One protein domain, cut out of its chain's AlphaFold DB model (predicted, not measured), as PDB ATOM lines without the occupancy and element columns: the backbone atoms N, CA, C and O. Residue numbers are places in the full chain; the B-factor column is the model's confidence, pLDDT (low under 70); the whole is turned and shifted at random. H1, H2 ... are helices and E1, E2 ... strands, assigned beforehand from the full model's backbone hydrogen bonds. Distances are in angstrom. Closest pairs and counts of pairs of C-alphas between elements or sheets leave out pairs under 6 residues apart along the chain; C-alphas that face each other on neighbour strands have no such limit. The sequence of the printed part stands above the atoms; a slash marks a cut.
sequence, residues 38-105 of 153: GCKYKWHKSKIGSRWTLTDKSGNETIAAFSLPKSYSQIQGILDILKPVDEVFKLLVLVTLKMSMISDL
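What this domain is: This is residues 38 to 105 of the 153 residues of an uncharacterized protein of Linderina pennispora (UniProt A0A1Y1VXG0). A twisted sheet of four strands has one long helix, H1, slanting over one face, in two layers. Its order is E1, E2, E3, E4, a meander, each strand the antiparallel neighbour of the one before; H1 comes last. The 68 printed residues, mixed in class, are compact, with radius of gyration of the C-alphas 12.0 A and spans 38 by 24 by 21 A.

How they stand to each other: E2, residues 51 to 56, forms hairpins with E1, residues 40 to 45, and E3, residues 62 to 67; N 44 and O 53 are 2.7 A apart, N 54 and O 64 2.8 A, within hydrogen-bond range. E3 and E4, residues 78 to 81, form another, with N 80 and O 65 at 2.8 A. H1, residues 87 to 105, is on the sheet, height 9.5 A, over E1, E2 and E3, slantwise to the strands, at 36 degrees to E1 on the local plane. The closest C-alphas of E1 and H1 are Trp 43 and Leu 97, 7.4 A. In H1 every O i to N i+4 pair is within range.

Where its parts are: First to last C-alpha, E1 measures 16.8 A, E2 16.6 A, E3 13.6 A, E4 9.7 A and H1 27.3 A. E1 begins at (-27.736, 23.099, 33.443); H1 ends at (-40.594, 30.306, 13.361).

The domain as a whole: The farthest C-alphas, Gly 38 and Ser 73, are 39.1 A apart. The printed part has no cut and no long link. The model's pLDDT is under 70 at residues 47 to 49, 69 to 76 and 99 to 105.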
ATOM      1  N   GLY A  38     -24.579  17.016  35.362       77.31
ATOM      2  CA  GLY A  38     -25.632  17.716  36.091       77.31
ATOM      3  C   GLY A  38     -25.602  19.236  35.894       77.31
ATOM      4  O   GLY A  38     -26.412  19.948  36.502       77.31
ATOM      5  N   CYS A  39     -24.714  19.753  35.039       82.81
ATOM      6  CA  CYS A  39     -24.670  21.165  34.686       82.81
ATOM      7  C   CYS A  39     -25.881  21.523  33.827       82.81
ATOM      8  O   CYS A  39     -26.236  20.823  32.880       82.81
ATOM      9  N   LYS A  40     -26.551  22.629  34.172       85.38
ATOM     10  CA  LYS A  40     -27.736  23.099  33.443       85.38
ATOM     11  C   LYS A  40     -27.338  24.197  32.478       85.38
ATOM     12  O   LYS A  40     -26.620  25.113  32.865       85.38
ATOM     13  N   TYR A  41     -27.904  24.149  31.284       85.00
ATOM     14  CA  TYR A  41     -27.649  25.105  30.221       85.00
ATOM     15  C   TYR A  41     -28.953  25.676  29.695       85.00
ATOM     16  O   TYR A  41     -30.005  25.035  29.775       85.00
ATOM     17  N   LYS A  42     -28.897  26.901  29.176       86.31
ATOM     18  CA  LYS A  42     -30.065  27.632  28.694       86.31
ATOM     19  C   LYS A  42     -29.716  28.469  27.473       86.31
ATOM     20  O   LYS A  42     -28.774  29.254  27.507       86.31
ATOM     21  N   TRP A  43     -30.509  28.332  26.415       86.00
ATOM     22  CA  TRP A  43     -30.443  29.234  25.270       86.00
ATOM     23  C   TRP A  43     -31.167  30.544  25.570       86.00
ATOM     24  O   TRP A  43     -32.300  30.557  26.051       86.00
ATOM     25  N   HIS A  44     -30.517  31.649  25.241       82.88
ATOM     26  CA  HIS A  44     -31.019  33.004  25.368       82.88
ATOM     27  C   HIS A  44     -31.019  33.664  23.999       82.88
ATOM     28  O   HIS A  44     -29.974  33.805  23.376       82.88
ATOM     29  N   LYS A  45     -32.188  34.095  23.532       79.38
ATOM     30  CA  LYS A  45     -32.290  34.910  22.324       79.38
ATOM     31  C   LYS A  45     -32.065  36.377  22.675       79.38
ATOM     32  O   LYS A  45     -32.680  36.900  23.605       79.38
ATOM     33  N   SER A  46     -31.197  37.045  21.926       76.88
ATOM     34  CA  SER A  46     -31.033  38.490  22.021       76.88
ATOM     35  C   SER A  46     -32.316  39.194  21.584       76.88
ATOM     36  O   SER A  46     -32.902  38.860  20.558       76.88
ATOM     37  N   LYS A  47     -32.734  40.217  22.335       69.00
ATOM     38  CA  LYS A  47     -33.892  41.051  21.972       69.00
ATOM     39  C   LYS A  47     -33.644  41.897  20.717       69.00
ATOM     40  O   LYS A  47     -34.598  42.324  20.083       69.00
ATOM     41  N   ILE A  48     -32.377  42.163  20.383       64.25
ATOM     42  CA  ILE A  48     -31.965  43.155  19.370       64.25
ATOM     43  C   ILE A  48     -31.281  42.463  18.173       64.25
ATOM     44  O   ILE A  48     -30.440  43.030  17.484       64.25
ATOM     45  N   GLY A  49     -31.612  41.201  17.892       63.56
ATOM     46  CA  GLY A  49     -31.106  40.548  16.689       63.56
ATOM     47  C   GLY A  49     -31.362  39.055  16.612       63.56
ATOM     48  O   GLY A  49     -32.007  38.452  17.462       63.56
ATOM     49  N   SER A  50     -30.795  38.454  15.576       72.50
ATOM     50  CA  SER A  50     -30.810  37.023  15.299       72.50
ATOM     51  C   SER A  50     -29.621  36.308  15.949       72.50
ATOM     52  O   SER A  50     -28.910  35.542  15.294       72.50
ATOM     53  N   ARG A  51     -29.360  36.588  17.231       83.06
ATOM     54  CA  ARG A  51     -28.292  35.932  17.994       83.06
ATOM     55  C   ARG A  51     -28.865  35.196  19.193       83.06
ATOM     56  O   ARG A  51     -29.601  35.781  19.984       83.06
ATOM     57  N   TRP A  52     -28.469  33.942  19.339       85.56
ATOM     58  CA  TRP A  52     -28.765  33.087  20.474       85.56
ATOM     59  C   TRP A  52     -27.461  32.796  21.209       85.56
ATOM     60  O   TRP A  52     -26.431  32.550  20.586       85.56
ATOM     61  N   THR A  53     -27.484  32.834  22.531       88.81
ATOM     62  CA  THR A  53     -26.343  32.491  23.381       88.81
ATOM     63  C   THR A  53     -26.731  31.364  24.318       88.81
ATOM     64  O   THR A  53     -27.800  31.384  24.923       88.81
ATOM     65  N   LEU A  54     -25.880  30.354  24.412       90.00
ATOM     66  CA  LEU A  54     -26.019  29.273  25.366       90.00
ATOM     67  C   LEU A  54     -25.188  29.625  26.587       90.00
ATOM     68  O   LEU A  54     -23.965  29.728  26.483       90.00
ATOM     69  N   THR A  55     -25.843  29.779  27.728       90.44
ATOM     70  CA  THR A  55     -25.160  29.999  29.002       90.44
ATOM     71  C   THR A  55     -25.389  28.836  29.945       90.44
ATOM     72  O   THR A  55     -26.368  28.094  29.825       90.44
ATOM     73  N   ASP A  56     -24.484  28.683  30.898       88.62
ATOM     74  CA  ASP A  56     -24.685  27.807  32.042       88.62
ATOM     75  C   ASP A  56     -25.770  28.364  32.996       88.62
ATOM     76  O   ASP A  56     -26.314  29.458  32.810       88.62
ATOM     77  N   LYS A  57     -26.108  27.599  34.042       76.56
ATOM     78  CA  LYS A  57     -27.116  27.968  35.051       76.56
ATOM     79  C   LYS A  57     -26.792  29.293  35.737       76.56
ATOM     80  O   LYS A  57     -27.719  29.994  36.143       76.56
ATOM     81  N   SER A  58     -25.506  29.591  35.920       74.44
ATOM     82  CA  SER A  58     -25.078  30.824  36.571       74.44
ATOM     83  C   SER A  58     -25.342  32.051  35.695       74.44
ATOM     84  O   SER A  58     -25.465  33.152  36.220       74.44
ATOM     85  N   GLY A  59     -25.495  31.859  34.378       71.69
ATOM     86  CA  GLY A  59     -25.679  32.940  33.413       71.69
ATOM     87  C   GLY A  59     -24.416  33.775  33.214       71.69
ATOM     88  O   GLY A  59     -24.444  34.741  32.455       71.69
ATOM     89  N   ASN A  60     -23.322  33.408  33.881       73.62
ATOM     90  CA  ASN A  60     -22.076  34.158  33.871       73.62
ATOM     91  C   ASN A  60     -21.202  33.769  32.685       73.62
ATOM     92  O   ASN A  60     -20.324  34.535  32.294       73.62
ATOM     93  N   GLU A  61     -21.437  32.593  32.103       83.00
ATOM     94  CA  GLU A  61     -20.543  32.047  31.102       83.00
ATOM     95  C   GLU A  61     -21.264  31.640  29.823       83.00
ATOM     96  O   GLU A  61     -22.242  30.894  29.845       83.00
ATOM     97  N   THR A  62     -20.758  32.129  28.688       88.19
ATOM     98  CA  THR A  62     -21.263  31.758  27.362       88.19
ATOM     99  C   THR A  62     -20.472  30.572  26.830       88.19
ATOM    100  O   THR A  62     -19.267  30.660  26.610       88.19
ATOM    101  N   ILE A  63     -21.169  29.463  26.607       90.06
ATOM    102  CA  ILE A  63     -20.596  28.195  26.144       90.06
ATOM    103  C   ILE A  63     -20.631  28.112  24.620       90.06
ATOM    104  O   ILE A  63     -19.680  27.659  23.984       90.06
ATOM    105  N   ALA A  64     -21.734  28.569  24.030       88.75
ATOM    106  CA  ALA A  64     -21.926  28.602  22.591       88.75
ATOM    107  C   ALA A  64     -22.712  29.845  22.181       88.75
ATOM    108  O   ALA A  64     -23.504  30.387  22.956       88.75
ATOM    109  N   ALA A  65     -22.524  30.289  20.948       88.00
ATOM    110  CA  ALA A  65     -23.312  31.349  20.348       88.00
ATOM    111  C   ALA A  65     -23.744  30.928  18.950       88.00
ATOM    112  O   ALA A  65     -22.956  30.400  18.181       88.00
ATOM    113  N   PHE A  66     -24.999  31.185  18.613       85.25
ATOM    114  CA  PHE A  66     -25.509  30.996  17.270       85.25
ATOM    115  C   PHE A  66     -25.971  32.328  16.702       85.25
ATOM    116  O   PHE A  66     -26.713  33.056  17.363       85.25
ATOM    117  N   SER A  67     -25.567  32.636  15.477       80.06
ATOM    118  CA  SER A  67     -25.979  33.855  14.784       80.06
ATOM    119  C   SER A  67     -26.523  33.516  13.402       80.06
ATOM    120  O   SER A  67     -25.857  32.823  12.633       80.06
ATOM    121  N   LEU A  68     -27.706  34.034  13.058       73.38
ATOM    122  CA  LEU A  68     -28.140  34.059  11.659       73.38
ATOM    123  C   LEU A  68     -27.592  35.324  10.997       73.38
ATOM    124  O   LEU A  68     -27.730  36.408  11.585       73.38
ATOM    125  N   PRO A  69     -27.017  35.228   9.790       65.06
ATOM    126  CA  PRO A  69     -26.677  36.406   9.012       65.06
ATOM    127  C   PRO A  69     -27.936  37.250   8.774       65.06
ATOM    128  O   PRO A  69     -29.032  36.734   8.581       65.06
ATOM    129  N   LYS A  70     -27.781  38.579   8.778       60.22
ATOM    130  CA  LYS A  70     -28.891  39.528   8.561       60.22
ATOM    131  C   LYS A  70     -29.501  39.441   7.152       60.22
ATOM    132  O   LYS A  70     -30.536  40.048   6.898       60.22
ATOM    133  N   SER A  71     -28.850  38.727   6.235       55.31
ATOM    134  CA  SER A  71     -29.325  38.531   4.871       55.31
ATOM    135  C   SER A  71     -30.420  37.468   4.840       55.31
ATOM    136  O   SER A  71     -30.140  36.282   5.002       55.31
ATOM    137  N   TYR A  72     -31.655  37.891   4.563       46.69
ATOM    138  CA  TYR A  72     -32.841  37.035   4.413       46.69
ATOM    139  C   TYR A  72     -32.712  35.933   3.339       46.69
ATOM    140  O   TYR A  72     -33.587  35.079   3.237       46.69
ATOM    141  N   SER A  73     -31.641  35.930   2.536       44.97
ATOM    142  CA  SER A  73     -31.384  34.921   1.502       44.97
ATOM    143  C   SER A  73     -30.663  33.662   1.996       44.97
ATOM    144  O   SER A  73     -30.624  32.674   1.267       44.97
ATOM    145  N   GLN A  74     -30.094  33.665   3.208       42.72
ATOM    146  CA  GLN A  74     -29.391  32.505   3.763       42.72
ATOM    147  C   GLN A  74     -30.097  31.973   5.012       42.72
ATOM    148  O   GLN A  74     -30.085  32.587   6.073       42.72
ATOM    149  N   ILE A  75     -30.646  30.761   4.892       53.22
ATOM    150  CA  ILE A  75     -31.214  29.962   5.998       53.22
ATOM    151  C   ILE A  75     -30.085  29.282   6.812       53.22
ATOM    152  O   ILE A  75     -30.316  28.415   7.648       53.22
ATOM    153  N   GLN A  76     -28.826  29.650   6.566       62.62
ATOM    154  CA  GLN A  76     -27.662  29.056   7.208       62.62
ATOM    155  C   GLN A  76     -27.084  30.042   8.222       62.62
ATOM    156  O   GLN A  76     -26.663  31.138   7.863       62.62
ATOM    157  N   GLY A  77     -27.083  29.657   9.498       71.12
ATOM    158  CA  GLY A  77     -26.402  30.401  10.555       71.12
ATOM    159  C   GLY A  77     -25.082  29.762  10.958       71.12
ATOM    160  O   GLY A  77     -24.761  28.644  10.553       71.12
ATOM    161  N   ILE A  78     -24.332  30.484  11.780       78.81
ATOM    162  CA  ILE A  78     -23.031  30.064  12.301       78.81
ATOM    163  C   ILE A  78     -23.204  29.723  13.778       78.81
ATOM    164  O   ILE A  78     -23.706  30.551  14.544       78.81
ATOM    165  N   LEU A  79     -22.819  28.501  14.159       84.00
ATOM    166  CA  LEU A  79     -22.723  28.059  15.549       84.00
ATOM    167  C   LEU A  79     -21.257  28.085  15.981       84.00
ATOM    168  O   LEU A  79     -20.467  27.250  15.548       84.00
ATOM    169  N   ASP A  80     -20.937  28.998  16.886       84.19
ATOM    170  CA  ASP A  80     -19.635  29.101  17.527       84.19
ATOM    171  C   ASP A  80     -19.672  28.376  18.872       84.19
ATOM    172  O   ASP A  80     -20.423  28.746  19.779       84.19
ATOM    173  N   ILE A  81     -18.847  27.343  19.014       86.62
ATOM    174  CA  ILE A  81     -18.597  26.680  20.292       86.62
ATOM    175  C   ILE A  81     -17.378  27.355  20.921       86.62
ATOM    176  O   ILE A  81     -16.259  27.212  20.435       86.62
ATOM    177  N   LEU A  82     -17.600  28.127  21.983       87.81
ATOM    178  CA  LEU A  82     -16.584  29.011  22.567       87.81
ATOM    179  C   LEU A  82     -15.697  28.302  23.595       87.81
ATOM    180  O   LEU A  82     -14.732  28.882  24.090       87.81
ATOM    181  N   LYS A  83     -16.032  27.055  23.933       82.94
ATOM    182  CA  LYS A  83     -15.332  26.257  24.932       82.94
ATOM    183  C   LYS A  83     -15.016  24.853  24.438       82.94
ATOM    184  O   LYS A  83     -15.796  24.298  23.667       82.94
ATOM    185  N   PRO A  84     -13.927  24.235  24.924       80.38
ATOM    186  CA  PRO A  84     -13.697  22.814  24.709       80.38
ATOM    187  C   PRO A  84     -14.853  22.021  25.322       80.38
ATOM    188  O   PRO A  84     -15.107  22.117  26.521       80.38
ATOM    189  N   VAL A  85     -15.563  21.267  24.490       82.75
ATOM    190  CA  VAL A  85     -16.689  20.413  24.882       82.75
ATOM    191  C   VAL A  85     -16.597  19.096  24.120       82.75
ATOM    192  O   VAL A  85     -16.052  19.049  23.010       82.75
ATOM    193  N   ASP A  86     -17.120  18.027  24.710       82.06
ATOM    194  CA  ASP A  86     -17.153  16.714  24.077       82.06
ATOM    195  C   ASP A  86     -18.203  16.628  22.950       82.06
ATOM    196  O   ASP A  86     -19.069  17.491  22.791       82.06
ATOM    197  N   GLU A  87     -18.116  15.574  22.135       80.75
ATOM    198  CA  GLU A  87     -19.021  15.357  20.998       80.75
ATOM    199  C   GLU A  87     -20.488  15.186  21.411       80.75
ATOM    200  O   GLU A  87     -21.387  15.673  20.722       80.75
ATOM    201  N   VAL A  88     -20.755  14.545  22.553       77.94
ATOM    202  CA  VAL A  88     -22.129  14.359  23.038       77.94
ATOM    203  C   VAL A  88     -22.731  15.710  23.400       77.94
ATOM    204  O   VAL A  88     -23.862  16.016  23.016       77.94
ATOM    205  N   PHE A  89     -21.954  16.565  24.062       82.31
ATOM    206  CA  PHE A  89     -22.356  17.929  24.355       82.31
ATOM    207  C   PHE A  89     -22.660  18.719  23.078       82.31
ATOM    208  O   PHE A  89     -23.711  19.354  22.992       82.31
ATOM    209  N   LYS A  90     -21.808  18.643  22.046       80.31
ATOM    210  CA  LYS A  90     -22.059  19.320  20.755       80.31
ATOM    211  C   LYS A  90     -23.389  18.899  20.130       80.31
ATOM    212  O   LYS A  90     -24.146  19.754  19.665       80.31
ATOM    213  N   LEU A  91     -23.707  17.603  20.154       80.25
ATOM    214  CA  LEU A  91     -24.987  17.094  19.654       80.25
ATOM    215  C   LEU A  91     -26.174  17.679  20.432       80.25
ATOM    216  O   LEU A  91     -27.162  18.094  19.825       80.25
ATOM    217  N   LEU A  92     -26.070  17.791  21.758       80.31
ATOM    218  CA  LEU A  92     -27.115  18.397  22.594       80.31
ATOM    219  C   LEU A  92     -27.314  19.880  22.289       80.31
ATOM    220  O   LEU A  92     -28.454  20.343  22.171       80.31
ATOM    221  N   VAL A  93     -26.221  20.621  22.111       84.00
ATOM    222  CA  VAL A  93     -26.248  22.030  21.696       84.00
ATOM    223  C   VAL A  93     -27.004  22.174  20.375       84.00
ATOM    224  O   VAL A  93     -27.920  22.989  20.288       84.00
ATOM    225  N   LEU A  94     -26.700  21.341  19.373       81.56
ATOM    226  CA  LEU A  94     -27.361  21.369  18.063       81.56
ATOM    227  C   LEU A  94     -28.855  21.022  18.137       81.56
ATOM    228  O   LEU A  94     -29.684  21.733  17.563       81.56
ATOM    229  N   VAL A  95     -29.223  19.956  18.857       80.31
ATOM    230  CA  VAL A  95     -30.627  19.528  19.001       80.31
ATOM    231  C   VAL A  95     -31.454  20.609  19.698       80.31
ATOM    232  O   VAL A  95     -32.524  20.989  19.220       80.31
ATOM    233  N   THR A  96     -30.947  21.154  20.803       77.69
ATOM    234  CA  THR A  96     -31.652  22.178  21.590       77.69
ATOM    235  C   THR A  96     -31.753  23.511  20.852       77.69
ATOM    236  O   THR A  96     -32.767  24.208  20.960       77.69
ATOM    237  N   LEU A  97     -30.747  23.846  20.045       77.38
ATOM    238  CA  LEU A  97     -30.754  25.009  19.169       77.38
ATOM    239  C   LEU A  97     -31.814  24.881  18.063       77.38
ATOM    240  O   LEU A  97     -32.601  25.807  17.860       77.38
ATOM    241  N   LYS A  98     -31.902  23.717  17.405       75.00
ATOM    242  CA  LYS A  98     -32.930  23.439  16.388       75.00
ATOM    243  C   LYS A  98     -34.342  23.571  16.965       75.00
ATOM    244  O   LYS A  98     -35.191  24.224  16.362       75.00
ATOM    245  N   MET A  99     -34.584  23.022  18.158       68.62
ATOM    246  CA  MET A  99     -35.875  23.154  18.850       68.62
ATOM    247  C   MET A  99     -36.205  24.611  19.208       68.62
ATOM    248  O   MET A  99     -37.358  25.040  19.086       68.62
ATOM    249  N   SER A 100     -35.188  25.394  19.582       69.06
ATOM    250  CA  SER A 100     -35.330  26.829  19.859       69.06
ATOM    251  C   SER A 100     -35.771  27.617  18.628       69.06
ATOM    252  O   SER A 100     -36.688  28.428  18.731       69.06
ATOM    253  N   MET A 101     -35.196  27.335  17.457       67.50
ATOM    254  CA  MET A 101     -35.576  28.014  16.211       67.50
ATOM    255  C   MET A 101     -36.961  27.629  15.715       67.50
ATOM    256  O   MET A 101     -37.708  28.499  15.282       67.50
ATOM    257  N   ILE A 102     -37.326  26.346  15.791       62.75
ATOM    258  CA  ILE A 102     -38.657  25.882  15.375       62.75
ATOM    259  C   ILE A 102     -39.754  26.596  16.178       62.75
ATOM    260  O   ILE A 102     -40.787  26.950  15.615       62.75
ATOM    261  N   SER A 103     -39.514  26.850  17.468       58.03
ATOM    262  CA  SER A 103     -40.452  27.599  18.318       58.03
ATOM    263  C   SER A 103     -40.586  29.065  17.868       58.03
ATOM    264  O   SER A 103     -41.683  29.613  17.838       58.03
ATOM    265  N   ASP A 104     -39.478  29.694  17.464       59.94
ATOM    266  CA  ASP A 104     -39.463  31.081  16.977       59.94
ATOM    267  C   ASP A 104     -40.143  31.252  15.605       59.94
ATOM    268  O   ASP A 104     -40.816  32.253  15.369       59.94
ATOM    269  N   LEU A 105     -39.979  30.285  14.696       55.31
ATOM    270  CA  LEU A 105     -40.594  30.306  13.361       55.31
ATOM    271  C   LEU A 105     -42.118  30.101  13.423       55.31
ATOM    272  O   LEU A 105     -42.856  30.757  12.687       55.31
TER     273      LEU A 105